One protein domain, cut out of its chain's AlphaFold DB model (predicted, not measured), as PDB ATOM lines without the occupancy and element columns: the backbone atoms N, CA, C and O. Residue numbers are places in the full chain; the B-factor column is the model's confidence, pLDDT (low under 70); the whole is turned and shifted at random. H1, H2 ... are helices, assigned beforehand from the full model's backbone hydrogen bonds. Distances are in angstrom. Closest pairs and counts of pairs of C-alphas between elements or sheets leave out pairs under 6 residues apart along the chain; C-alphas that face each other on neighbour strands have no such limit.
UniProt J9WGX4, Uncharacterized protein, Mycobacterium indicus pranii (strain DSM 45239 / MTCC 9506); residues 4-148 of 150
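Overview. This is residues 4 to 148 of the 150 residues of an uncharacterized protein of Mycobacterium indicus pranii (strain DSM 45239 / MTCC 9506) (UniProt J9WGX4). Four helices run lengthwise as two side-by-side pairs: H4 with H5, and H1 with H3. At one end the small hairpin of H6 and H7 packs on the first part of H4; short H2 packs on H3 toward the other end. You have 145 printed residues, with seven named helices in the order H1 to H7 and no named strand: the class is all helix. The whole is compact, with a radius of gyration of the C-alphas of 16.0 A, but elongated, spanning 47 by 28 by 23 A.

Along the chain. Find C-alpha 61 at (-42.810, 17.779, -10.752); from there H4, residues 61 to 84, runs 34.9 A to C-alpha 84 at (-28.080, 43.120, -29.627). H5, residues 89 to 111, covers 32.4 A, and H3, residues 35 to 55, covers 30.2 A. Look next at H1, residues 5 to 19, 21.1 A, and H2, residues 21 to 26, 8.7 A. H6, residues 122 to 133, measures 17.3 A; H7, residues 137 to 148, measures 16.6 A.

Arrangement. Start at H4, the hub, touching four helices. It forms a hairpin with H5, closest at C-alphas 82 and 89, 3.9 A, at a shallow tilt of 19 degrees. H3 touches it with residues 51 to 55 alone, closest at C-alphas 55 and 63, 6.6 A. H1 touches H3, closest at C-alphas 14 and 45, 3.8 A, opposite ways at 28 degrees, a shallow tilt. H3 and H5 are apart. In each helix every O i to N i+4 pair is within hydrogen-bond range.

Size, cuts and confidence. The C-alphas of Gly 30 and Ala 119 are farthest apart, 48.8 A. The printed part has no cut and no long link. Look for pLDDT under 70 at residues 113 to 114.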
ATOM      1  N   ARG A   4     -54.838  22.680 -15.334       76.38
ATOM      2  CA  ARG A   4     -54.209  23.836 -14.697       76.38
ATOM      3  C   ARG A   4     -54.763  25.105 -15.340       76.38
ATOM      4  O   ARG A   4     -54.526  25.335 -16.521       76.38
ATOM      5  N   ALA A   5     -55.452  25.944 -14.563       81.50
ATOM      6  CA  ALA A   5     -56.011  27.212 -15.050       81.50
ATOM      7  C   ALA A   5     -54.959  28.072 -15.777       81.50
ATOM      8  O   ALA A   5     -55.232  28.652 -16.821       81.50
ATOM      9  N   ILE A   6     -53.719  28.064 -15.282       83.88
ATOM     10  CA  ILE A   6     -52.591  28.746 -15.921       83.88
ATOM     11  C   ILE A   6     -52.265  28.220 -17.328       83.88
ATOM     12  O   ILE A   6     -51.903  29.004 -18.197       83.88
ATOM     13  N   GLU A   7     -52.426  26.921 -17.586       87.44
ATOM     14  CA  GLU A   7     -52.187  26.342 -18.912       87.44
ATOM     15  C   GLU A   7     -53.349  26.631 -19.870       87.44
ATOM     16  O   GLU A   7     -53.122  26.756 -21.067       87.44
ATOM     17  N   LEU A   8     -54.570  26.841 -19.360       88.56
ATOM     18  CA  LEU A   8     -55.679  27.365 -20.167       88.56
ATOM     19  C   LEU A   8     -55.419  28.815 -20.591       88.56
ATOM     20  O   LEU A   8     -55.609  29.155 -21.755       88.56
ATOM     21  N   ILE A   9     -54.918  29.650 -19.674       90.88
ATOM     22  CA  ILE A   9     -54.503  31.024 -19.994       90.88
ATOM     23  C   ILE A   9     -53.356  31.000 -21.011       90.88
ATOM     24  O   ILE A   9     -53.405  31.723 -22.004       90.88
ATOM     25  N   ARG A  10     -52.351  30.131 -20.816       92.06
ATOM     26  CA  ARG A  10     -51.244  29.945 -21.768       92.06
ATOM     27  C   ARG A  10     -51.755  29.504 -23.138       92.06
ATOM     28  O   ARG A  10     -51.294  30.034 -24.144       92.06
ATOM     29  N   ALA A  11     -52.702  28.568 -23.186       93.31
ATOM     30  CA  ALA A  11     -53.291  28.099 -24.434       93.31
ATOM     31  C   ALA A  11     -54.063  29.215 -25.150       93.31
ATOM     32  O   ALA A  11     -53.859  29.422 -26.343       93.31
ATOM     33  N   GLY A  12     -54.886  29.978 -24.423       96.06
ATOM     34  CA  GLY A  12     -55.603  31.130 -24.971       96.06
ATOM     35  C   GLY A  12     -54.648  32.183 -25.534       96.06
ATOM     36  O   GLY A  12     -54.781  32.587 -26.688       96.06
ATOM     37  N   TRP A  13     -53.621  32.553 -24.765       95.25
ATOM     38  CA  TRP A  13     -52.579  33.478 -25.213       95.25
ATOM     39  C   TRP A  13     -51.834  32.957 -26.449       95.25
ATOM     40  O   TRP A  13     -51.674  33.678 -27.432       95.25
ATOM     41  N   GLY A  14     -51.444  31.680 -26.444       96.12
ATOM     42  CA  GLY A  14     -50.801  31.030 -27.583       96.12
ATOM     43  C   GLY A  14     -51.671  31.029 -28.840       96.12
ATOM     44  O   GLY A  14     -51.173  31.294 -29.933       96.12
ATOM     45  N   GLY A  15     -52.977  30.802 -28.680       97.44
ATOM     46  CA  GLY A  15     -53.961  30.876 -29.756       97.44
ATOM     47  C   GLY A  15     -54.063  32.277 -30.358       97.44
ATOM     48  O   GLY A  15     -54.004  32.416 -31.579       97.44
ATOM     49  N   VAL A  16     -54.127  33.318 -29.522       97.56
ATOM     50  CA  VAL A  16     -54.149  34.719 -29.977       97.56
ATOM     51  C   VAL A  16     -52.873  35.066 -30.749       97.56
ATOM     52  O   VAL A  16     -52.955  35.599 -31.854       97.56
ATOM     53  N   LEU A  17     -51.696  34.704 -30.228       96.56
ATOM     54  CA  LEU A  17     -50.416  34.938 -30.907       96.56
ATOM     55  C   LEU A  17     -50.305  34.195 -32.247       96.56
ATOM     56  O   LEU A  17     -49.699  34.701 -33.193       96.56
ATOM     57  N   LEU A  18     -50.882  32.995 -32.343       97.12
ATOM     58  CA  LEU A  18     -50.856  32.191 -33.561       97.12
ATOM     59  C   LEU A  18     -51.826  32.727 -34.628       97.12
ATOM     60  O   LEU A  18     -51.458  32.844 -35.803       97.12
ATOM     61  N   ALA A  19     -53.052  33.068 -34.223       97.69
ATOM     62  CA  ALA A  19     -54.133  33.470 -35.120       97.69
ATOM     63  C   ALA A  19     -54.068  34.954 -35.513       97.69
ATOM     64  O   ALA A  19     -54.215  35.278 -36.691       97.69
ATOM     65  N   ALA A  20     -53.783  35.843 -34.556       96.50
ATOM     66  CA  ALA A  20     -53.821  37.297 -34.723       96.50
ATOM     67  C   ALA A  20     -52.484  37.993 -34.363       96.50
ATOM     68  O   ALA A  20     -52.472  38.978 -33.623       96.50
ATOM     69  N   PRO A  21     -51.329  37.545 -34.899       95.56
ATOM     70  CA  PRO A  21     -50.020  38.090 -34.528       95.56
ATOM     71  C   PRO A  21     -49.862  39.579 -34.860       95.56
ATOM     72  O   PRO A  21     -49.211  40.301 -34.115       95.56
ATOM     73  N   ALA A  22     -50.429  40.044 -35.981       94.88
ATOM     74  CA  ALA A  22     -50.317  41.442 -36.397       94.88
ATOM     75  C   ALA A  22     -51.053  42.380 -35.433       94.88
ATOM     76  O   ALA A  22     -50.507  43.421 -35.078       94.88
ATOM     77  N   GLU A  23     -52.232  41.963 -34.963       95.38
ATOM     78  CA  GLU A  23     -53.026  42.707 -33.986       95.38
ATOM     79  C   GLU A  23     -52.303  42.795 -32.643       95.38
ATOM     80  O   GLU A  23     -52.201  43.858 -32.046       95.38
ATOM     81  N   VAL A  24     -51.706  41.698 -32.172       94.12
ATOM     82  CA  VAL A  24     -50.920  41.743 -30.930       94.12
ATOM     83  C   VAL A  24     -49.730  42.693 -31.069       94.12
ATOM     84  O   VAL A  24     -49.457  43.488 -30.175       94.12
ATOM     85  N   LEU A  25     -49.012  42.623 -32.193       93.81
ATOM     86  CA  LEU A  25     -47.826  43.447 -32.411       93.81
ATOM     87  C   LEU A  25     -48.164  44.936 -32.581       93.81
ATOM     88  O   LEU A  25     -47.365  45.766 -32.152       93.81
ATOM     89  N   SER A  26     -49.316  45.286 -33.164       93.38
ATOM     90  CA  SER A  26     -49.743  46.685 -33.336       93.38
ATOM     91  C   SER A  26     -50.025  47.383 -32.001       93.38
ATOM     92  O   SER A  26     -49.796  48.586 -31.881       93.38
ATOM     93  N   HIS A  27     -50.428  46.627 -30.976       93.81
ATOM     94  CA  HIS A  27     -50.654  47.133 -29.621       93.81
ATOM     95  C   HIS A  27     -49.359  47.381 -28.830       93.81
ATOM     96  O   HIS A  27     -49.385  48.042 -27.790       93.81
ATOM     97  N   ILE A  28     -48.208  46.888 -29.302       90.25
ATOM     98  CA  ILE A  28     -46.917  47.121 -28.645       90.25
ATOM     99  C   ILE A  28     -46.247  48.338 -29.285       90.25
ATOM    100  O   ILE A  28     -45.628  48.264 -30.349       90.25
ATOM    101  N   HIS A  29     -46.331  49.479 -28.603       87.62
ATOM    102  CA  HIS A  29     -45.796  50.738 -29.113       87.62
ATOM    103  C   HIS A  29     -44.290  50.654 -29.443       87.62
ATOM    104  O   HIS A  29     -43.448  50.348 -28.597       87.62
ATOM    105  N   GLY A  30     -43.921  51.006 -30.677       83.81
ATOM    106  CA  GLY A  30     -42.534  50.997 -31.161       83.81
ATOM    107  C   GLY A  30     -42.007  49.624 -31.582       83.81
ATOM    108  O   GLY A  30     -40.797  49.466 -31.737       83.81
ATOM    109  N   VAL A  31     -42.886  48.639 -31.783       88.69
ATOM    110  CA  VAL A  31     -42.551  47.406 -32.500       88.69
ATOM    111  C   VAL A  31     -42.818  47.584 -33.991       88.69
ATOM    112  O   VAL A  31     -43.872  48.057 -34.408       88.69
ATOM    113  N   ARG A  32     -41.857  47.174 -34.823       88.56
ATOM    114  CA  ARG A  32     -42.046  47.118 -36.274       88.56
ATOM    115  C   ARG A  32     -42.802  45.845 -36.647       88.56
ATOM    116  O   ARG A  32     -42.266  44.746 -36.504       88.56
ATOM    117  N   VAL A  33     -44.011  46.000 -37.179       92.38
ATOM    118  CA  VAL A  33     -44.819  44.885 -37.689       92.38
ATOM    119  C   VAL A  33     -44.342  44.523 -39.097       92.38
ATOM    120  O   VAL A  33     -44.796  45.076 -40.093       92.38
ATOM    121  N   ASP A  34     -43.364  43.621 -39.179       94.19
ATOM    122  CA  ASP A  34     -42.879  43.051 -40.437       94.19
ATOM    123  C   ASP A  34     -43.128  41.538 -40.519       94.19
ATOM    124  O   ASP A  34     -43.492  40.883 -39.539       94.19
ATOM    125  N   ARG A  35     -42.925  40.955 -41.707       95.00
ATOM    126  CA  ARG A  35     -43.155  39.518 -41.942       95.00
ATOM    127  C   ARG A  35     -42.368  38.638 -40.966       95.00
ATOM    128  O   ARG A  35     -42.875  37.607 -40.531       95.00
ATOM    129  N   LYS A  36     -41.147  39.044 -40.602       92.69
ATOM    130  CA  LYS A  36     -40.307  38.308 -39.650       92.69
ATOM    131  C   LYS A  36     -40.909  38.350 -38.246       92.69
ATOM    132  O   LYS A  36     -40.994  37.302 -37.615       92.69
ATOM    133  N   ALA A  37     -41.363  39.515 -37.785       92.69
ATOM    134  CA  ALA A  37     -42.039  39.661 -36.499       92.69
ATOM    135  C   ALA A  37     -43.297  38.785 -36.433       92.69
ATOM    136  O   ALA A  37     -43.456  38.032 -35.482       92.69
ATOM    137  N   ILE A  38     -44.120  38.779 -37.487       96.69
ATOM    138  CA  ILE A  38     -45.316  37.923 -37.570       96.69
ATOM    139  C   ILE A  38     -44.963  36.436 -37.436       96.69
ATOM    140  O   ILE A  38     -45.603  35.718 -36.668       96.69
ATOM    141  N   VAL A  39     -43.951  35.961 -38.169       96.94
ATOM    142  CA  VAL A  39     -43.521  34.553 -38.108       96.94
ATOM    143  C   VAL A  39     -43.018  34.194 -36.712       96.94
ATOM    144  O   VAL A  39     -43.423  33.168 -36.172       96.94
ATOM    145  N   VAL A  40     -42.191  35.046 -36.103       93.38
ATOM    146  CA  VAL A  40     -41.679  34.828 -34.743       93.38
ATOM    147  C   VAL A  40     -42.822  34.778 -33.726       93.38
ATOM    148  O   VAL A  40     -42.875  33.848 -32.927       93.38
ATOM    149  N   THR A  41     -43.783  35.703 -33.801       95.12
ATOM    150  CA  THR A  41     -44.958  35.720 -32.917       95.12
ATOM    151  C   THR A  41     -45.816  34.465 -33.077       95.12
ATOM    152  O   THR A  41     -46.273  33.903 -32.085       95.12
ATOM    153  N   ARG A  42     -45.978  33.946 -34.302       96.88
ATOM    154  CA  ARG A  42     -46.679  32.672 -34.533       96.88
ATOM    155  C   ARG A  42     -45.935  31.476 -33.954       96.88
ATOM    156  O   ARG A  42     -46.569  30.609 -33.362       96.88
ATOM    157  N   ILE A  43     -44.610  31.428 -34.099       95.31
ATOM    158  CA  ILE A  43     -43.775  30.378 -33.494       95.31
ATOM    159  C   ILE A  43     -43.904  30.420 -31.968       95.31
ATOM    160  O   ILE A  43     -44.071  29.376 -31.339       95.31
ATOM    161  N   LEU A  44     -43.897  31.618 -31.375       93.62
ATOM    162  CA  LEU A  44     -44.135  31.807 -29.945       93.62
ATOM    163  C   LEU A  44     -45.526  31.295 -29.538       93.62
ATOM    164  O   LEU A  44     -45.644  30.532 -28.579       93.62
ATOM    165  N   GLY A  45     -46.565  31.639 -30.305       95.75
ATOM    166  CA  GLY A  45     -47.923  31.142 -30.093       95.75
ATOM    167  C   GLY A  45     -48.013  29.616 -30.143       95.75
ATOM    168  O   GLY A  45     -48.516  28.989 -29.209       95.75
ATOM    169  N   ALA A  46     -47.437  29.001 -31.177       95.88
ATOM    170  CA  ALA A  46     -47.370  27.548 -31.319       95.88
ATOM    171  C   ALA A  46     -46.635  26.889 -30.142       95.88
ATOM    172  O   ALA A  46     -47.088  25.873 -29.617       95.88
ATOM    173  N   ARG A  47     -45.540  27.490 -29.665       91.12
ATOM    174  CA  ARG A  47     -44.810  27.001 -28.491       91.12
ATOM    175  C   ARG A  47     -45.662  27.039 -27.224       91.12
ATOM    176  O   ARG A  47     -45.659  26.063 -26.477       91.12
ATOM    177  N   HIS A  48     -46.406  28.119 -26.987       93.06
ATOM    178  CA  HIS A  48     -47.325  28.195 -25.850       93.06
ATOM    179  C   HIS A  48     -48.395  27.098 -25.908       93.06
ATOM    180  O   HIS A  48     -48.653  26.464 -24.885       93.06
ATOM    181  N   LEU A  49     -48.951  26.822 -27.093       93.50
ATOM    182  CA  LEU A  49     -49.921  25.741 -27.295       93.50
ATOM    183  C   LEU A  49     -49.314  24.357 -27.038       93.50
ATOM    184  O   LEU A  49     -49.907  23.563 -26.311       93.50
ATOM    185  N   VAL A  50     -48.123  24.073 -27.575       89.56
ATOM    186  CA  VAL A  50     -47.414  22.804 -27.332       89.56
ATOM    187  C   VAL A  50     -47.127  22.626 -25.842       89.56
ATOM    188  O   VAL A  50     -47.384  21.561 -25.287       89.56
ATOM    189  N   GLN A  51     -46.649  23.669 -25.164       87.94
ATOM    190  CA  GLN A  51     -46.341  23.597 -23.737       87.94
ATOM    191  C   GLN A  51     -47.600  23.385 -22.885       87.94
ATOM    192  O   GLN A  51     -47.578  22.545 -21.982       87.94
ATOM    193  N   ALA A  52     -48.702  24.064 -23.222       88.38
ATOM    194  CA  ALA A  52     -49.997  23.867 -22.580       88.38
ATOM    195  C   ALA A  52     -50.561  22.459 -22.831       88.38
ATOM    196  O   ALA A  52     -51.097  21.843 -21.914       88.38
ATOM    197  N   ALA A  53     -50.394  21.902 -24.033       85.06
ATOM    198  CA  ALA A  53     -50.822  20.539 -24.343       85.06
ATOM    199  C   ALA A  53     -50.014  19.489 -23.560       85.06
ATOM    200  O   ALA A  53     -50.588  18.564 -22.985       85.06
ATOM    201  N   LEU A  54     -48.689  19.650 -23.488       81.00
ATOM    202  CA  LEU A  54     -47.804  18.705 -22.800       81.00
ATOM    203  C   LEU A  54     -47.937  18.771 -21.268       81.00
ATOM    204  O   LEU A  54     -47.877  17.729 -20.613       81.00
ATOM    205  N   SER A  55     -48.160  19.969 -20.713       79.38
ATOM    206  CA  SER A  55     -48.124  20.241 -19.261       79.38
ATOM    207  C   SER A  55     -49.498  20.531 -18.635       79.38
ATOM    208  O   SER A  55     -49.600  20.719 -17.420       79.38
ATOM    209  N   GLY A  56     -50.559  20.615 -19.445       73.62
ATOM    210  CA  GLY A  56     -51.901  21.047 -19.026       73.62
ATOM    211  C   GLY A  56     -52.692  20.007 -18.250       73.62
ATOM    212  O   GLY A  56     -53.514  20.368 -17.404       73.62
ATOM    213  N   VAL A  57     -52.421  18.724 -18.499       79.69
ATOM    214  CA  VAL A  57     -53.117  17.610 -17.854       79.69
ATOM    215  C   VAL A  57     -52.199  16.958 -16.830       79.69
ATOM    216  O   VAL A  57     -51.311  16.177 -17.186       79.69
ATOM    217  N   ASP A  58     -52.460  17.243 -15.551       78.44
ATOM    218  CA  ASP A  58     -51.957  16.461 -14.414       78.44
ATOM    219  C   ASP A  58     -50.417  16.228 -14.424       78.44
ATOM    220  O   ASP A  58     -49.958  15.073 -14.397       78.44
ATOM    221  N   PRO A  59     -49.598  17.295 -14.575       84.88
ATOM    222  CA  PRO A  59     -48.152  17.180 -14.767       84.88
ATOM    223  C   PRO A  59     -47.440  16.693 -13.501       84.88
ATOM    224  O   PRO A  59     -47.838  17.025 -12.380       84.88
ATOM    225  N   GLY A  60     -46.373  15.911 -13.677       89.69
ATOM    226  CA  GLY A  60     -45.443  15.617 -12.588       89.69
ATOM    227  C   GLY A  60     -44.504  16.796 -12.274       89.69
ATOM    228  O   GLY A  60     -44.378  17.724 -13.082       89.69
ATOM    229  N   PRO A  61     -43.805  16.771 -11.123       91.00
ATOM    230  CA  PRO A  61     -42.810  17.779 -10.752       91.00
ATOM    231  C   PRO A  61     -41.717  17.978 -11.814       91.00
ATOM    232  O   PRO A  61     -41.283  19.100 -12.061       91.00
ATOM    233  N   GLU A  62     -41.293  16.901 -12.479       91.75
ATOM    234  CA  GLU A  62     -40.260  16.942 -13.516       91.75
ATOM    235  C   GLU A  62     -40.715  17.685 -14.780       91.75
ATOM    236  O   GLU A  62     -39.939  18.439 -15.367       91.75
ATOM    237  N   GLU A  63     -41.978  17.520 -15.182       90.62
ATOM    238  CA  GLU A  63     -42.569  18.252 -16.309       90.62
ATOM    239  C   GLU A  63     -42.656  19.754 -16.008       90.62
ATOM    240  O   GLU A  63     -42.304  20.584 -16.847       90.62
ATOM    241  N   LEU A  64     -43.065  20.111 -14.786       90.56
ATOM    242  CA  LEU A  64     -43.111  21.504 -14.333       90.56
ATOM    243  C   LEU A  64     -41.716  22.130 -14.314       90.56
ATOM    244  O   LEU A  64     -41.530  23.233 -14.821       90.56
ATOM    245  N   ALA A  65     -40.730  21.412 -13.775       92.75
ATOM    246  CA  ALA A  65     -39.333  21.826 -13.773       92.75
ATOM    247  C   ALA A  65     -38.796  22.059 -15.197       92.75
ATOM    248  O   ALA A  65     -38.106  23.050 -15.440       92.75
ATOM    249  N   ALA A  66     -39.152  21.194 -16.151       92.25
ATOM    250  CA  ALA A  66     -38.776  21.364 -17.552       92.25
ATOM    251  C   ALA A  66     -39.412  22.618 -18.164       92.25
ATOM    252  O   ALA A  66     -38.715  23.397 -18.814       92.25
ATOM    253  N   GLY A  67     -40.697  22.864 -17.894       91.56
ATOM    254  CA  GLY A  67     -41.380  24.092 -18.311       91.56
ATOM    255  C   GLY A  67     -40.715  25.359 -17.761       91.56
ATOM    256  O   GLY A  67     -40.453  26.291 -18.519       91.56
ATOM    257  N   VAL A  68     -40.362  25.367 -16.469       93.69
ATOM    258  CA  VAL A  68     -39.639  26.481 -15.823       93.69
ATOM    259  C   VAL A  68     -38.300  26.743 -16.502       93.69
ATOM    260  O   VAL A  68     -37.976  27.893 -16.798       93.69
ATOM    261  N   TRP A  69     -37.530  25.688 -16.774       95.06
ATOM    262  CA  TRP A  69     -36.241  25.817 -17.447       95.06
ATOM    263  C   TRP A  69     -36.396  26.427 -18.845       95.06
ATOM    264  O   TRP A  69     -35.722  27.401 -19.178       95.06
ATOM    265  N   VAL A  70     -37.335  25.898 -19.635       92.75
ATOM    266  CA  VAL A  70     -37.625  26.342 -21.005       92.75
ATOM    267  C   VAL A  70     -38.040  27.818 -21.043       92.75
ATOM    268  O   VAL A  70     -37.535  28.580 -21.869       92.75
ATOM    269  N   ASP A  71     -38.928  28.244 -20.145       94.94
ATOM    270  CA  ASP A  71     -39.384  29.636 -20.069       94.94
ATOM    271  C   ASP A  71     -38.254  30.579 -19.600       94.94
ATOM    272  O   ASP A  71     -38.099  31.673 -20.143       94.94
ATOM    273  N   THR A  72     -37.401  30.129 -18.670       95.75
ATOM    274  CA  THR A  72     -36.244  30.902 -18.176       95.75
ATOM    275  C   THR A  72     -35.205  31.128 -19.271       95.75
ATOM    276  O   THR A  72     -34.768  32.257 -19.489       95.75
ATOM    277  N   VAL A  73     -34.821  30.068 -19.991       95.25
ATOM    278  CA  VAL A  73     -33.844  30.165 -21.086       95.25
ATOM    279  C   VAL A  73     -34.361  31.077 -22.186       95.25
ATOM    280  O   VAL A  73     -33.612  31.917 -22.675       95.25
ATOM    281  N   HIS A  74     -35.641  30.964 -22.541       94.94
ATOM    282  CA  HIS A  74     -36.239  31.853 -23.533       94.94
ATOM    283  C   HIS A  74     -36.272  33.310 -23.086       94.94
ATOM    284  O   HIS A  74     -35.971  34.191 -23.880       94.94
ATOM    285  N   SER A  75     -36.590  33.573 -21.817       97.06
ATOM    286  CA  SER A  75     -36.523  34.932 -21.280       97.06
ATOM    287  C   SER A  75     -35.115  35.520 -21.429       97.06
ATOM    288  O   SER A  75     -34.952  36.624 -21.951       97.06
ATOM    289  N   ALA A  76     -34.086  34.750 -21.060       97.12
ATOM    290  CA  ALA A  76     -32.694  35.175 -21.164       97.12
ATOM    291  C   ALA A  76     -32.256  35.413 -22.619       97.12
ATOM    292  O   ALA A  76     -31.597  36.413 -22.909       97.12
ATOM    293  N   THR A  77     -32.630  34.531 -23.549       95.25
ATOM    294  CA  THR A  77     -32.267  34.687 -24.964       95.25
ATOM    295  C   THR A  77     -33.037  35.822 -25.638       95.25
ATOM    296  O   THR A  77     -32.430  36.576 -26.396       95.25
ATOM    297  N   ALA A  78     -34.327  36.009 -25.338       95.19
ATOM    298  CA  ALA A  78     -35.122  37.135 -25.832       95.19
ATOM    299  C   ALA A  78     -34.562  38.478 -25.341       95.19
ATOM    300  O   ALA A  78     -34.416  39.418 -26.129       95.19
ATOM    301  N   LEU A  79     -34.158  38.547 -24.068       96.44
ATOM    302  CA  LEU A  79     -33.495  39.721 -23.510       96.44
ATOM    303  C   LEU A  79     -32.130  39.960 -24.172       96.44
ATOM    304  O   LEU A  79     -31.838  41.081 -24.577       96.44
ATOM    305  N   GLY A  80     -31.320  38.913 -24.353       95.69
ATOM    306  CA  GLY A  80     -30.044  39.003 -25.065       95.69
ATOM    307  C   GLY A  80     -30.206  39.525 -26.497       95.69
ATOM    308  O   GLY A  80     -29.493  40.439 -26.910       95.69
ATOM    309  N   LEU A  81     -31.197  39.024 -27.237       92.94
ATOM    310  CA  LEU A  81     -31.527  39.521 -28.575       92.94
ATOM    311  C   LEU A  81     -31.982  40.983 -28.552       92.94
ATOM    312  O   LEU A  81     -31.595  41.747 -29.436       92.94
ATOM    313  N   ALA A  82     -32.756  41.392 -27.545       94.31
ATOM    314  CA  ALA A  82     -33.171  42.782 -27.384       94.31
ATOM    315  C   ALA A  82     -31.986  43.730 -27.136       94.31
ATOM    316  O   ALA A  82     -32.013  44.878 -27.583       94.31
ATOM    317  N   LEU A  83     -30.940  43.255 -26.452       95.69
ATOM    318  CA  LEU A  83     -29.709  44.017 -26.231       95.69
ATOM    319  C   LEU A  83     -28.876  44.164 -27.514       95.69
ATOM    320  O   LEU A  83     -28.271  45.215 -27.725       95.69
ATOM    321  N   VAL A  84     -28.862  43.138 -28.376       96.31
ATOM    322  CA  VAL A  84     -28.080  43.120 -29.627       96.31
ATOM    323  C   VAL A  84     -28.792  43.857 -30.772       96.31
ATOM    324  O   VAL A  84     -28.149  44.599 -31.511       96.31
ATOM    325  N   ASP A  85     -30.113  43.711 -30.915       93.12
ATOM    326  CA  ASP A  85     -30.913  44.392 -31.944       93.12
ATOM    327  C   ASP A  85     -31.816  45.468 -31.326       93.12
ATOM    328  O   ASP A  85     -33.007  45.263 -31.062       93.12
ATOM    329  N   ARG A  86     -31.260  46.676 -31.167       89.88
ATOM    330  CA  ARG A  86     -31.997  47.829 -30.622       89.88
ATOM    331  C   ARG A  86     -33.244  48.204 -31.422       89.88
ATOM    332  O   ARG A  86     -34.178  48.751 -30.842       89.88
ATOM    333  N   ARG A  87     -33.305  47.888 -32.723       89.00
ATOM    334  CA  ARG A  87     -34.494  48.172 -33.548       89.00
ATOM    335  C   ARG A  87     -35.678  47.286 -33.164       89.00
ATOM    336  O   ARG A  87     -36.818  47.663 -33.420       89.00
ATOM    337  N   ARG A  88     -35.421  46.120 -32.564       88.81
ATOM    338  CA  ARG A  88     -36.438  45.166 -32.094       88.81
ATOM    339  C   ARG A  88     -36.474  45.027 -30.571       88.81
ATOM    340  O   ARG A  88     -37.246  44.213 -30.065       88.81
ATOM    341  N   ALA A  89     -35.707  45.844 -29.845       92.94
ATOM    342  CA  ALA A  89     -35.535  45.733 -28.399       92.94
ATOM    343  C   ALA A  89     -36.855  45.708 -27.632       92.94
ATOM    344  O   ALA A  89     -37.036  44.853 -26.777       92.94
ATOM    345  N   ARG A  90     -37.806  46.588 -27.964       92.94
ATOM    346  CA  ARG A  90     -39.107  46.619 -27.275       92.94
ATOM    347  C   ARG A  90     -39.859  45.295 -27.388       92.94
ATOM    348  O   ARG A  90     -40.328  44.787 -26.381       92.94
ATOM    349  N   GLY A  91     -39.919  44.715 -28.588       91.81
ATOM    350  CA  GLY A  91     -40.558  43.414 -28.793       91.81
ATOM    351  C   GLY A  91     -39.848  42.302 -28.020       91.81
ATOM    352  O   GLY A  91     -40.506  41.512 -27.351       91.81
ATOM    353  N   GLY A  92     -38.511  42.288 -28.052       93.44
ATOM    354  CA  GLY A  92     -37.711  41.304 -27.321       93.44
ATOM    355  C   GLY A  92     -37.811  41.437 -25.796       93.44
ATOM    356  O   GLY A  92     -37.916  40.427 -25.111       93.44
ATOM    357  N   VAL A  93     -37.854  42.658 -25.253       95.94
ATOM    358  CA  VAL A  93     -38.065  42.901 -23.815       95.94
ATOM    359  C   VAL A  93     -39.464  42.466 -23.390       95.94
ATOM    360  O   VAL A  93     -39.598  41.791 -22.373       95.94
ATOM    361  N   THR A  94     -40.503  42.799 -24.164       94.31
ATOM    362  CA  THR A  94     -41.872  42.354 -23.864       94.31
ATOM    363  C   THR A  94     -41.961  40.828 -23.838       94.31
ATOM    364  O   THR A  94     -42.490  40.265 -22.881       94.31
ATOM    365  N   ASP A  95     -41.392  40.150 -24.841       93.94
ATOM    366  CA  ASP A  95     -41.328  38.684 -24.885       93.94
ATOM    367  C   ASP A  95     -40.552  38.116 -23.683       93.94
ATOM    368  O   ASP A  95     -41.034  37.219 -22.991       93.94
ATOM    369  N   ALA A  96     -39.405  38.714 -23.346       96.25
ATOM    370  CA  ALA A  96     -38.603  38.306 -22.197       96.25
ATOM    371  C   ALA A  96     -39.367  38.418 -20.865       96.25
ATOM    372  O   ALA A  96     -39.286  37.506 -20.040       96.25
ATOM    373  N   VAL A  97     -40.125  39.499 -20.654       96.94
ATOM    374  CA  VAL A  97     -40.932  39.724 -19.441       96.94
ATOM    375  C   VAL A  97     -42.093  38.734 -19.347       96.94
ATOM    376  O   VAL A  97     -42.341  38.160 -18.281       96.94
ATOM    377  N   VAL A  98     -42.794  38.494 -20.457       94.25
ATOM    378  CA  VAL A  98     -43.873  37.498 -20.509       94.25
ATOM    379  C   VAL A  98     -43.313  36.110 -20.186       94.25
ATOM    380  O   VAL A  98     -43.857  35.399 -19.342       94.25
ATOM    381  N   ALA A  99     -42.176  35.747 -20.779       95.19
ATOM    382  CA  ALA A  99     -41.496  34.482 -20.525       95.19
ATOM    383  C   ALA A  99     -41.024  34.328 -19.071       95.19
ATOM    384  O   ALA A  99     -41.242  33.283 -18.460       95.19
ATOM    385  N   ALA A 100     -40.446  35.379 -18.483       96.81
ATOM    386  CA  ALA A 100     -40.065  35.387 -17.071       96.81
ATOM    387  C   ALA A 100     -41.280  35.172 -16.156       96.81
ATOM    388  O   ALA A 100     -41.203  34.417 -15.186       96.81
ATOM    389  N   SER A 101     -42.423  35.778 -16.492       95.69
ATOM    390  CA  SER A 101     -43.672  35.596 -15.743       95.69
ATOM    391  C   SER A 101     -44.142  34.140 -15.786       95.69
ATOM    392  O   SER A 101     -44.501  33.570 -14.755       95.69
ATOM    393  N   TRP A 102     -44.068  33.499 -16.954       94.31
ATOM    394  CA  TRP A 102     -44.374  32.076 -17.103       94.31
ATOM    395  C   TRP A 102     -43.437  31.177 -16.289       94.31
ATOM    396  O   TRP A 102     -43.917  30.291 -15.575       94.31
ATOM    397  N   ALA A 103     -42.128  31.440 -16.335       94.62
ATOM    398  CA  ALA A 103     -41.135  30.723 -15.539       94.62
ATOM    399  C   ALA A 103     -41.416  30.856 -14.034       94.62
ATOM    400  O   ALA A 103     -41.442  29.858 -13.312       94.62
ATOM    401  N   PHE A 104     -41.696  32.076 -13.567       95.06
ATOM    402  CA  PHE A 104     -42.008  32.354 -12.167       95.06
ATOM    403  C   PHE A 104     -43.266  31.622 -11.696       95.06
ATOM    404  O   PHE A 104     -43.255  30.962 -10.655       95.06
ATOM    405  N   LEU A 105     -44.352  31.697 -12.467       91.62
ATOM    406  CA  LEU A 105     -45.602  31.027 -12.122       91.62
ATOM    407  C   LEU A 105     -45.460  29.497 -12.147       91.62
ATOM    408  O   LEU A 105     -45.995  28.816 -11.269       91.62
ATOM    409  N   GLY A 106     -44.713  28.953 -13.113       91.06
ATOM    410  CA  GLY A 106     -44.373  27.532 -13.170       91.06
ATOM    411  C   GLY A 106     -43.575  27.083 -11.947       91.06
ATOM    412  O   GLY A 106     -43.889  26.060 -11.341       91.06
ATOM    413  N   TRP A 107     -42.602  27.888 -11.520       92.12
ATOM    414  CA  TRP A 107     -41.783  27.602 -10.347       92.12
ATOM    415  C   TRP A 107     -42.580  27.693  -9.048       92.12
ATOM    416  O   TRP A 107     -42.464  26.823  -8.187       92.12
ATOM    417  N   ARG A 108     -43.452  28.700  -8.916       91.19
ATOM    418  CA  ARG A 108     -44.394  28.784  -7.795       91.19
ATOM    419  C   ARG A 108     -45.259  27.528  -7.730       91.19
ATOM    420  O   ARG A 108     -45.378  26.949  -6.659       91.19
ATOM    421  N   HIS A 109     -45.800  27.085  -8.865       87.19
ATOM    422  CA  HIS A 109     -46.630  25.882  -8.934       87.19
ATOM    423  C   HIS A 109     -45.857  24.606  -8.570       87.19
ATOM    424  O   HIS A 109     -46.395  23.753  -7.867       87.19
ATOM    425  N   LEU A 110     -44.594  24.498  -9.001       88.88
ATOM    426  CA  LEU A 110     -43.690  23.420  -8.598       88.88
ATOM    427  C   LEU A 110     -43.479  23.412  -7.078       88.88
ATOM    428  O   LEU A 110     -43.532  22.352  -6.471       88.88
ATOM    429  N   ARG A 111     -43.273  24.580  -6.454       86.75
ATOM    430  CA  ARG A 111     -43.016  24.676  -5.007       86.75
ATOM    431  C   ARG A 111     -44.249  24.478  -4.130       86.75
ATOM    432  O   ARG A 111     -44.106  24.000  -3.017       86.75
ATOM    433  N   THR A 112     -45.445  24.841  -4.587       82.88
ATOM    434  CA  THR A 112     -46.670  24.740  -3.769       82.88
ATOM    435  C   THR A 112     -47.332  23.356  -3.807       82.88
ATOM    436  O   THR A 112     -48.505  23.246  -3.467       82.88
ATOM    437  N   GLY A 113     -46.634  22.311  -4.275       64.19
ATOM    438  CA  GLY A 113     -47.081  20.915  -4.149       64.19
ATOM    439  C   GLY A 113     -48.342  20.534  -4.936       64.19
ATOM    440  O   GLY A 113     -48.937  19.496  -4.681       64.19
ATOM    441  N   GLN A 114     -48.774  21.337  -5.916       68.19
ATOM    442  CA  GLN A 114     -49.951  21.011  -6.742       68.19
ATOM    443  C   GLN A 114     -49.641  20.054  -7.904       68.19
ATOM    444  O   GLN A 114     -50.498  19.788  -8.749       68.19
ATOM    445  N   ALA A 115     -48.409  19.553  -7.956       74.50
ATOM    446  CA  ALA A 115     -47.966  18.587  -8.941       74.50
ATOM    447  C   ALA A 115     -48.463  17.182  -8.588       74.50
ATOM    448  O   ALA A 115     -48.596  16.814  -7.423       74.50
ATOM    449  N   ARG A 116     -48.672  16.349  -9.605       80.31
ATOM    450  CA  ARG A 116     -48.965  14.933  -9.394       80.31
ATOM    451  C   ARG A 116     -47.720  14.203  -8.892       80.31
ATOM    452  O   ARG A 116     -46.778  13.990  -9.654       80.31
ATOM    453  N   THR A 117     -47.764  13.706  -7.663       76.56
ATOM    454  CA  THR A 117     -46.662  12.951  -7.038       76.56
ATOM    455  C   THR A 117     -46.773  11.427  -7.191       76.56
ATOM    456  O   THR A 117     -45.841  10.707  -6.844       76.56
ATOM    457  N   GLY A 118     -47.852  10.915  -7.801       75.56
ATOM    458  CA  GLY A 118     -48.026   9.485  -8.113       75.56
ATOM    459  C   GLY A 118     -47.017   8.926  -9.137       75.56
ATOM    460  O   GLY A 118     -46.088   9.616  -9.556       75.56
ATOM    461  N   ALA A 119     -47.208   7.678  -9.583       78.62
ATOM    462  CA  ALA A 119     -46.249   6.929 -10.414       78.62
ATOM    463  C   ALA A 119     -45.637   7.724 -11.591       78.62
ATOM    464  O   ALA A 119     -46.331   8.454 -12.302       78.62
ATOM    465  N   LEU A 120     -44.330   7.556 -11.826       79.19
ATOM    466  CA  LEU A 120     -43.607   8.223 -12.915       79.19
ATOM    467  C   LEU A 120     -44.163   7.810 -14.286       79.19
ATOM    468  O   LEU A 120     -44.097   6.641 -14.665       79.19
ATOM    469  N   ARG A 121     -44.647   8.787 -15.055       85.75
ATOM    470  CA  ARG A 121     -45.057   8.623 -16.455       85.75
ATOM    471  C   ARG A 121     -43.837   8.733 -17.378       85.75
ATOM    472  O   ARG A 121     -42.799   9.272 -16.998       85.75
ATOM    473  N   GLY A 122     -43.960   8.263 -18.622       86.19
ATOM    474  CA  GLY A 122     -42.877   8.345 -19.617       86.19
ATOM    475  C   GLY A 122     -42.354   9.774 -19.828       86.19
ATOM    476  O   GLY A 122     -41.145   9.991 -19.878       86.19
ATOM    477  N   ARG A 123     -43.259  10.761 -19.831       87.00
ATOM    478  CA  ARG A 123     -42.922  12.190 -19.922       87.00
ATOM    479  C   ARG A 123     -42.113  12.719 -18.727       87.00
ATOM    480  O   ARG A 123     -41.205  13.513 -18.945       87.00
ATOM    481  N   ASP A 124     -42.342  12.214 -17.509       88.19
ATOM    482  CA  ASP A 124     -41.544  12.579 -16.325       88.19
ATOM    483  C   ASP A 124     -40.088  12.109 -16.486       88.19
ATOM    484  O   ASP A 124     -39.138  12.824 -16.159       88.19
ATOM    485  N   ARG A 125     -39.900  10.897 -17.030       89.56
ATOM    486  CA  ARG A 125     -38.567  10.326 -17.285       89.56
ATOM    487  C   ARG A 125     -37.824  11.106 -18.362       89.56
ATOM    488  O   ARG A 125     -36.649  11.411 -18.174       89.56
ATOM    489  N   LEU A 126     -38.513  11.450 -19.452       90.25
ATOM    490  CA  LEU A 126     -37.948  12.268 -20.522       90.25
ATOM    491  C   LEU A 126     -37.539  13.649 -19.999       90.25
ATOM    492  O   LEU A 126     -36.392  14.049 -20.183       90.25
ATOM    493  N   ALA A 127     -38.435  14.338 -19.285       91.19
ATOM    494  CA  ALA A 127     -38.159  15.646 -18.690       91.19
ATOM    495  C   ALA A 127     -36.934  15.600 -17.764       91.19
ATOM    496  O   ALA A 127     -36.038  16.437 -17.866       91.19
ATOM    497  N   ARG A 128     -36.835  14.568 -16.918       91.88
ATOM    498  CA  ARG A 128     -35.675  14.350 -16.045       91.88
ATOM    499  C   ARG A 128     -34.380  14.117 -16.827       91.88
ATOM    500  O   ARG A 128     -33.347  14.667 -16.448       91.88
ATOM    501  N   ALA A 129     -34.410  13.287 -17.869       92.75
ATOM    502  CA  ALA A 129     -33.231  12.990 -18.685       92.75
ATOM    503  C   ALA A 129     -32.715  14.252 -19.386       92.75
ATOM    504  O   ALA A 129     -31.528  14.558 -19.302       92.75
ATOM    505  N   VAL A 130     -33.628  15.021 -19.983       92.38
ATOM    506  CA  VAL A 130     -33.325  16.293 -20.646       92.38
ATOM    507  C   VAL A 130     -32.750  17.299 -19.647       92.38
ATOM    508  O   VAL A 130     -31.648  17.795 -19.856       92.38
ATOM    509  N   LEU A 131     -33.414  17.540 -18.512       93.00
ATOM    510  CA  LEU A 131     -32.935  18.494 -17.503       93.00
ATOM    511  C   LEU A 131     -31.542  18.149 -16.958       93.00
ATOM    512  O   LEU A 131     -30.751  19.047 -16.684       93.00
ATOM    513  N   ARG A 132     -31.200  16.866 -16.809       92.56
ATOM    514  CA  ARG A 132     -29.868  16.459 -16.327       92.56
ATOM    515  C   ARG A 132     -28.736  16.810 -17.292       92.56
ATOM    516  O   ARG A 132     -27.609  16.986 -16.828       92.56
ATOM    517  N   ALA A 133     -29.031  16.895 -18.586       93.00
ATOM    518  CA  ALA A 133     -28.071  17.260 -19.620       93.00
ATOM    519  C   ALA A 133     -27.922  18.781 -19.793       93.00
ATOM    520  O   ALA A 133     -26.991  19.235 -20.451       93.00
ATOM    521  N   LEU A 134     -28.827  19.574 -19.210       91.25
ATOM    522  CA  LEU A 134     -28.917  21.009 -19.454       91.25
ATOM    523  C   LEU A 134     -28.285  21.849 -18.328       91.25
ATOM    524  O   LEU A 134     -28.389  21.489 -17.147       91.25
ATOM    525  N   PRO A 135     -27.679  23.010 -18.652       90.50
ATOM    526  CA  PRO A 135     -27.149  23.937 -17.655       90.50
ATOM    527  C   PRO A 135     -28.214  24.345 -16.632       90.50
ATOM    528  O   PRO A 135     -29.341  24.682 -16.994       90.50
ATOM    529  N   GLY A 136     -27.877  24.286 -15.341       87.81
ATOM    530  CA  GLY A 136     -28.802  24.605 -14.243       87.81
ATOM    531  C   GLY A 136     -29.929  23.585 -14.011       87.81
ATOM    532  O   GLY A 136     -30.616  23.657 -12.994       87.81
ATOM    533  N   GLY A 137     -30.100  22.586 -14.884       89.56
ATOM    534  CA  GLY A 137     -31.204  21.630 -14.784       89.56
ATOM    535  C   GLY A 137     -31.077  20.642 -13.618       89.56
ATOM    536  O   GLY A 137     -32.091  20.173 -13.106       89.56
ATOM    537  N   ARG A 138     -29.862  20.393 -13.100       90.81
ATOM    538  CA  ARG A 138     -29.651  19.564 -11.893       90.81
ATOM    539  C   ARG A 138     -30.346  20.130 -10.651       90.81
ATOM    540  O   ARG A 138     -30.942  19.361  -9.905       90.81
ATOM    541  N   ALA A 139     -30.318  21.451 -10.458       91.62
ATOM    542  CA  ALA A 139     -30.990  22.102  -9.332       91.62
ATOM    543  C   ALA A 139     -32.518  21.960  -9.431       91.62
ATOM    544  O   ALA A 139     -33.188  21.663  -8.445       91.62
ATOM    545  N   LEU A 140     -33.067  22.089 -10.643       92.12
ATOM    546  CA  LEU A 140     -34.495  21.894 -10.893       92.12
ATOM    547  C   LEU A 140     -34.928  20.434 -10.707       92.12
ATOM    548  O   LEU A 140     -36.004  20.181 -10.173       92.12
ATOM    549  N   VAL A 141     -34.082  19.470 -11.087       92.75
ATOM    550  CA  VAL A 141     -34.320  18.046 -10.805       92.75
ATOM    551  C   VAL A 141     -34.316  17.777  -9.302       92.75
ATOM    552  O   VAL A 141     -35.206  17.077  -8.831       92.75
ATOM    553  N   ALA A 142     -33.372  18.350  -8.550       91.38
ATOM    554  CA  ALA A 142     -33.341  18.216  -7.094       91.38
ATOM    555  C   ALA A 142     -34.614  18.790  -6.448       91.38
ATOM    556  O   ALA A 142     -35.236  18.127  -5.622       91.38
ATOM    557  N   GLN A 143     -35.070  19.967  -6.895       91.25
ATOM    558  CA  GLN A 143     -36.330  20.554  -6.433       91.25
ATOM    559  C   GLN A 143     -37.539  19.663  -6.756       91.25
ATOM    560  O   GLN A 143     -38.404  19.466  -5.909       91.25
ATOM    561  N   ALA A 144     -37.606  19.112  -7.970       90.50
ATOM    562  CA  ALA A 144     -38.680  18.207  -8.377       90.50
ATOM    563  C   ALA A 144     -38.697  16.909  -7.552       90.50
ATOM    564  O   ALA A 144     -39.767  16.377  -7.265       90.50
ATOM    565  N   GLN A 145     -37.524  16.407  -7.160       90.31
ATOM    566  CA  GLN A 145     -37.397  15.239  -6.290       90.31
ATOM    567  C   GLN A 145     -37.837  15.538  -4.856       90.31
ATOM    568  O   GLN A 145     -38.539  14.713  -4.285       90.31
ATOM    569  N   ALA A 146     -37.483  16.706  -4.311       88.69
ATOM    570  CA  ALA A 146     -37.928  17.132  -2.984       88.69
ATOM    571  C   ALA A 146     -39.462  17.195  -2.903       88.69
ATOM    572  O   ALA A 146     -40.058  16.541  -2.063       88.69
ATOM    573  N   VAL A 147     -40.107  17.843  -3.881       87.38
ATOM    574  CA  VAL A 147     -41.580  17.952  -3.965       87.38
ATOM    575  C   VAL A 147     -42.276  16.591  -4.093       87.38
ATOM    576  O   VAL A 147     -43.458  16.468  -3.800       87.38
ATOM    577  N   ARG A 148     -41.577  15.570  -4.594       84.69
ATOM    578  CA  ARG A 148     -42.114  14.207  -4.702       84.69
ATOM    579  C   ARG A 148     -41.954  13.407  -3.404       84.69
ATOM    580  O   ARG A 148     -42.632  12.394  -3.261       84.69
TER     581      ARG A 148